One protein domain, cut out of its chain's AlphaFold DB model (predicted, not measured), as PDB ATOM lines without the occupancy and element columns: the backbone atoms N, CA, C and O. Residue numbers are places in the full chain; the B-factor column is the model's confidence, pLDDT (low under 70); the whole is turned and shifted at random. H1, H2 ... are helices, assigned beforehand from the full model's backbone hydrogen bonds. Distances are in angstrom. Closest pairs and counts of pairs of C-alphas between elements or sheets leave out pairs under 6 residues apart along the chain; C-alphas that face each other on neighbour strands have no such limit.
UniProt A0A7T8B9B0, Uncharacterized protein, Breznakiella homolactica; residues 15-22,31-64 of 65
ATOM      1  N   GLN A  15      46.070 -56.556-104.335       77.38
ATOM      2  CA  GLN A  15      46.793 -56.259-105.573       77.38
ATOM      3  C   GLN A  15      45.883 -55.639-106.644       77.38
ATOM      4  O   GLN A  15      46.291 -54.679-107.295       77.38
ATOM      5  N   ASP A  16      44.640 -56.113-106.758       80.12
ATOM      6  CA  ASP A  16      43.663 -55.609-107.724       80.12
ATOM      7  C   ASP A  16      43.260 -54.178-107.364       80.12
ATOM      8  O   ASP A  16      43.230 -53.296-108.223       80.12
ATOM      9  N   LEU A  17      43.053 -53.920-106.066       79.06
ATOM     10  CA  LEU A  17      42.810 -52.572-105.549       79.06
ATOM     11  C   LEU A  17      43.977 -51.639-105.873       79.06
ATOM     12  O   LEU A  17      43.767 -50.519-106.321       79.06
ATOM     13  N   THR A  18      45.213 -52.105-105.713       77.81
ATOM     14  CA  THR A  18      46.407 -51.285-105.968       77.81
ATOM     15  C   THR A  18      46.467 -50.812-107.430       77.81
ATOM     16  O   THR A  18      46.720 -49.634-107.697       77.81
ATOM     17  N   VAL A  19      46.176 -51.706-108.379       80.06
ATOM     18  CA  VAL A  19      46.119 -51.385-109.816       80.06
ATOM     19  C   VAL A  19      44.979 -50.414-110.115       80.06
ATOM     20  O   VAL A  19      45.176 -49.432-110.833       80.06
ATOM     21  N   LEU A  20      43.802 -50.655-109.537       77.81
ATOM     22  CA  LEU A  20      42.617 -49.832-109.761       77.81
ATOM     23  C   LEU A  20      42.822 -48.402-109.246       77.81
ATOM     24  O   LEU A  20      42.508 -47.454-109.961       77.81
ATOM     25  N   PHE A  21      43.441 -48.230-108.074       76.69
ATOM     26  CA  PHE A  21      43.800 -46.912-107.538       76.69
ATOM     27  C   PHE A  21      44.799 -46.168-108.415       76.69
ATOM     28  O   PHE A  21      44.613 -44.980-108.673       76.69
ATOM     29  N   SER A  22      45.845 -46.852-108.885       77.81
ATOM     30  CA  SER A  22      46.847 -46.243-109.764       77.81
ATOM     31  C   SER A  22      46.217 -45.758-111.075       77.81
ATOM     32  O   SER A  22      46.421 -44.612-111.478       77.81
ATOM     33  N   LEU A  31      38.845 -36.358-114.579       82.69
ATOM     34  CA  LEU A  31      37.570 -36.636-113.931       82.69
ATOM     35  C   LEU A  31      36.802 -35.353-113.628       82.69
ATOM     36  O   LEU A  31      37.352 -34.366-113.130       82.69
ATOM     37  N   SER A  32      35.499 -35.404-113.865       86.50
ATOM     38  CA  SER A  32      34.550 -34.413-113.381       86.50
ATOM     39  C   SER A  32      34.491 -34.406-111.850       86.50
ATOM     40  O   SER A  32      34.870 -35.361-111.169       86.50
ATOM     41  N   GLN A  33      33.951 -33.325-111.280       84.88
ATOM     42  CA  GLN A  33      33.809 -33.202-109.828       84.88
ATOM     43  C   GLN A  33      32.964 -34.335-109.217       84.88
ATOM     44  O   GLN A  33      33.261 -34.795-108.119       84.88
ATOM     45  N   GLY A  34      31.930 -34.804-109.926       84.00
ATOM     46  CA  GLY A  34      31.092 -35.917-109.470       84.00
ATOM     47  C   GLY A  34      31.863 -37.234-109.395       84.00
ATOM     48  O   GLY A  34      31.782 -37.940-108.395       84.00
ATOM     49  N   GLU A  35      32.676 -37.527-110.410       81.19
ATOM     50  CA  GLU A  35      33.518 -38.727-110.443       81.19
ATOM     51  C   GLU A  35      34.600 -38.686-109.359       81.19
ATOM     52  O   GLU A  35      34.820 -39.681-108.672       81.19
ATOM     53  N   ARG A  36      35.214 -37.520-109.124       82.00
ATOM     54  CA  ARG A  36      36.160 -37.332-108.010       82.00
ATOM     55  C   ARG A  36      35.514 -37.606-106.655       82.00
ATOM     56  O   ARG A  36      36.123 -38.259-105.813       82.00
ATOM     57  N   ASN A  37      34.279 -37.154-106.448       84.25
ATOM     58  CA  ASN A  37      33.558 -37.413-105.203       84.25
ATOM     59  C   ASN A  37      33.292 -38.914-105.002       84.25
ATOM     60  O   ASN A  37      33.482 -39.415-103.899       84.25
ATOM     61  N   ILE A  38      32.915 -39.640-106.060       83.12
ATOM     62  CA  ILE A  38      32.716 -41.098-105.997       83.12
ATOM     63  C   ILE A  38      34.014 -41.806-105.592       83.12
ATOM     64  O   ILE A  38      33.994 -42.698-104.748       83.12
ATOM     65  N   LEU A  39      35.154 -41.387-106.141       80.69
ATOM     66  CA  LEU A  39      36.448 -41.973-105.793       80.69
ATOM     67  C   LEU A  39      36.859 -41.728-104.352       80.69
ATOM     68  O   LEU A  39      37.407 -42.626-103.722       80.69
ATOM     69  N   ILE A  40      36.581 -40.536-103.830       82.69
ATOM     70  CA  ILE A  40      36.826 -40.218-102.423       82.69
ATOM     71  C   ILE A  40      36.004 -41.145-101.523       82.69
ATOM     72  O   ILE A  40      36.525 -41.640-100.527       82.69
ATOM     73  N   GLU A  41      34.745 -41.415-101.869       84.31
ATOM     74  CA  GLU A  41      33.912 -42.345-101.098       84.31
ATOM     75  C   GLU A  41      34.424 -43.788-101.192       84.31
ATOM     76  O   GLU A  41      34.526 -44.457-100.168       84.31
ATOM     77  N   ILE A  42      34.860 -44.242-102.372       80.88
ATOM     78  CA  ILE A  42      35.504 -45.557-102.532       80.88
ATOM     79  C   ILE A  42      36.786 -45.649-101.683       80.88
ATOM     80  O   ILE A  42      37.000 -46.650-100.999       80.88
ATOM     81  N   GLU A  43      37.626 -44.609-101.687       79.06
ATOM     82  CA  GLU A  43      38.858 -44.545-100.888       79.06
ATOM     83  C   GLU A  43      38.551 -44.624 -99.383       79.06
ATOM     84  O   GLU A  43      39.191 -45.393 -98.666       79.06
ATOM     85  N   LYS A  44      37.520 -43.913 -98.908       82.00
ATOM     86  CA  LYS A  44      37.059 -43.990 -97.512       82.00
ATOM     87  C   LYS A  44      36.558 -45.380 -97.138       82.00
ATOM     88  O   LYS A  44      37.018 -45.923 -96.138       82.00
ATOM     89  N   THR A  45      35.672 -45.971 -97.942       81.06
ATOM     90  CA  THR A  45      35.148 -47.321 -97.680       81.06
ATOM     91  C   THR A  45      36.284 -48.333 -97.585       81.06
ATOM     92  O   THR A  45      36.276 -49.200 -96.717       81.06
ATOM     93  N   LEU A  46      37.311 -48.209 -98.421       76.81
ATOM     94  CA  LEU A  46      38.462 -49.103 -98.361       76.81
ATOM     95  C   LEU A  46      39.328 -48.867 -97.124       76.81
ATOM     96  O   LEU A  46      39.770 -49.840 -96.521       76.81
ATOM     97  N   TYR A  47      39.526 -47.622 -96.684       77.00
ATOM     98  CA  TYR A  47      40.216 -47.354 -95.415       77.00
ATOM     99  C   TYR A  47      39.489 -47.934 -94.195       77.00
ATOM    100  O   TYR A  47      40.148 -48.288 -93.221       77.00
ATOM    101  N   GLU A  48      38.165 -48.066 -94.240       81.69
ATOM    102  CA  GLU A  48      37.379 -48.687 -93.166       81.69
ATOM    103  C   GLU A  48      37.509 -50.217 -93.128       81.69
ATOM    104  O   GLU A  48      37.398 -50.818 -92.060       81.69
ATOM    105  N   HIS A  49      37.757 -50.850 -94.279       78.19
ATOM    106  CA  HIS A  49      37.770 -52.311 -94.416       78.19
ATOM    107  C   HIS A  49      39.179 -52.915 -94.490       78.19
ATOM    108  O   HIS A  49      39.335 -54.127 -94.333       78.19
ATOM    109  N   LEU A  50      40.209 -52.098 -94.713       77.19
ATOM    110  CA  LEU A  50      41.600 -52.532 -94.800       77.19
ATOM    111  C   LEU A  50      42.345 -52.332 -93.480       77.19
ATOM    112  O   LEU A  50      42.183 -51.336 -92.776       77.19
ATOM    113  N   SER A  51      43.244 -53.259 -93.157       78.44
ATOM    114  CA  SER A  51      44.151 -53.096 -92.022       78.44
ATOM    115  C   SER A  51      45.200 -52.007 -92.281       78.44
ATOM    116  O   SER A  51      45.553 -51.710 -93.420       78.44
ATOM    117  N   ILE A  52      45.807 -51.474 -91.213       72.44
ATOM    118  CA  ILE A  52      46.862 -50.440 -91.291       72.44
ATOM    119  C   ILE A  52      48.002 -50.839 -92.249       72.44
ATOM    120  O   ILE A  52      48.538 -49.993 -92.963       72.44
ATOM    121  N   LYS A  53      48.370 -52.128 -92.298       72.50
ATOM    122  CA  LYS A  53      49.416 -52.631 -93.208       72.50
ATOM    123  C   LYS A  53      48.989 -52.578 -94.674       72.50
ATOM    124  O   LYS A  53      49.802 -52.265 -95.539       72.50
ATOM    125  N   GLU A  54      47.732 -52.890 -94.952       74.06
ATOM    126  CA  GLU A  54      47.166 -52.900 -96.303       74.06
ATOM    127  C   GLU A  54      46.944 -51.473 -96.808       74.06
ATOM    128  O   GLU A  54      47.295 -51.156 -97.944       74.06
ATOM    129  N   VAL A  55      46.500 -50.584 -95.918       74.62
ATOM    130  CA  VAL A  55      46.433 -49.137 -96.142       74.62
ATOM    131  C   VAL A  55      47.814 -48.559 -96.450       74.62
ATOM    132  O   VAL A  55      47.975 -47.850 -97.440       74.62
ATOM    133  N   ALA A  56      48.842 -48.897 -95.666       72.00
ATOM    134  CA  ALA A  56      50.209 -48.440 -95.921       72.00
ATOM    135  C   ALA A  56      50.731 -48.904 -97.292       72.00
ATOM    136  O   ALA A  56      51.421 -48.145 -97.973       72.00
ATOM    137  N   LYS A  57      50.364 -50.116 -97.730       74.19
ATOM    138  CA  LYS A  57      50.715 -50.629 -99.060       74.19
ATOM    139  C   LYS A  57      50.037 -49.817-100.169       74.19
ATOM    140  O   LYS A  57      50.725 -49.387-101.089       74.19
ATOM    141  N   LEU A  58      48.747 -49.514-100.026       73.62
ATOM    142  CA  LEU A  58      47.987 -48.652-100.946       73.62
ATOM    143  C   LEU A  58      48.516 -47.208-101.005       73.62
ATOM    144  O   LEU A  58      48.608 -46.618-102.082       73.62
ATOM    145  N   ILE A  59      48.915 -46.639 -99.866       71.25
ATOM    146  CA  ILE A  59      49.489 -45.286 -99.802       71.25
ATOM    147  C   ILE A  59      50.909 -45.262-100.375       71.25
ATOM    148  O   ILE A  59      51.276 -44.302-101.042       71.25
ATOM    149  N   SER A  60      51.715 -46.308-100.187       69.00
ATOM    150  CA  SER A  60      53.069 -46.349-100.758       69.00
ATOM    151  C   SER A  60      53.062 -46.279-102.291       69.00
ATOM    152  O   SER A  60      53.934 -45.647-102.884       69.00
ATOM    153  N   THR A  61      52.017 -46.818-102.929       62.81
ATOM    154  CA  THR A  61      51.759 -46.668-104.368       62.81
ATOM    155  C   THR A  61      51.204 -45.301-104.771       62.81
ATOM    156  O   THR A  61      51.295 -44.935-105.936       62.81
ATOM    157  N   LYS A  62      50.689 -44.506-103.824       58.59
ATOM    158  CA  LYS A  62      50.271 -43.105-104.033       58.59
ATOM    159  C   LYS A  62      51.465 -42.151-104.159       58.59
ATOM    160  O   LYS A  62      51.329 -41.097-104.764       58.59
ATOM    161  N   THR A  63      52.616 -42.499-103.580       56.47
ATOM    162  CA  THR A  63      53.831 -41.658-103.546       56.47
ATOM    163  C   THR A  63      54.943 -42.115-104.495       56.47
ATOM    164  O   THR A  63      56.035 -41.556-104.458       56.47
ATOM    165  N   GLY A  64      54.692 -43.135-105.320       52.12
ATOM    166  CA  GLY A  64      55.679 -43.725-106.225       52.12
ATOM    167  C   GLY A  64      55.151 -43.910-107.645       52.12
ATOM    168  O   GLY A  64      54.908 -45.045-108.046       52.12
TER     169      GLY A  64
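Overview. This is residues 15 to 22 and 31 to 64 of the 65 residues of an uncharacterized protein of Breznakiella homolactica (UniProt A0A7T8B9B0). A long helix, H2, and a shorter one, H3, make a lopsided V, in which the chain folds back over a tight link at the closed end, and a short helix, H1, sits close to H3 alone. The arrangement is loosely joined, with few contacts between the helices, and residues 32 to 38, mostly in the first part of H2, stick out. The printed part has 42 residues with three named helices, H1, H2 and H3 in that order, and no named strand; the class is all helix. It is only just compact, close to loose, with a radius of gyration of the C-alphas of 10.8 A and spans of 30 by 23 by 17 A.

Arrangement. H1, residues 15 to 22, and H3, residues 52 to 60, are close but not clearly touching, with 2 pairs of C-alphas within 8 A. Their closest C-alphas are those of Thr 18 and Leu 58, 5.9 A apart. The two helices run the same way at a steep tilt of 42 degrees, with centres 11.6 A apart. H1 and H2, residues 33 to 49, are apart. H2 and H3 are close but not clearly touching, with 1 pair of C-alphas within 8 A, those of Tyr 47 and Val 55 at 6.5 A. They run opposite ways at a tilt of 36 degrees, only just steep, and their centres are 15.7 A apart. In H1, H2 and H3 every pair of O i and N i+4 is within hydrogen-bond range.

Along the chain. H1 begins at C-alpha 15, at (46.793, -56.259, -105.573), and measures 10.9 A from first to last C-alpha. H2, the longest helix with 17 residues, runs from Gln 33, with its C-alpha at (33.809, -33.202, -109.828), to His 49 and measures 24.9 A. H3 runs from Ile 52 to Ser 60, measures 12.0 A and ends at C-alpha 60, at (53.069, -46.349, -100.758).

Size, cuts and confidence. The two C-alphas farthest apart are those of Ser 32 and Lys 53, 31.0 A. Residues 23 to 30 are cut out and not printed, and C-alphas 22 and 31 are 14.0 A apart across this cut, which lies in the link from H1 to H2. The link from H2 to H3, with 2 residues, is tight. Residues 32 to 38, of which 33 to 38 belong to H2, stand free. The mean pLDDT of the printed part is 76.6, and residues 60 to 64 of the model are under 70.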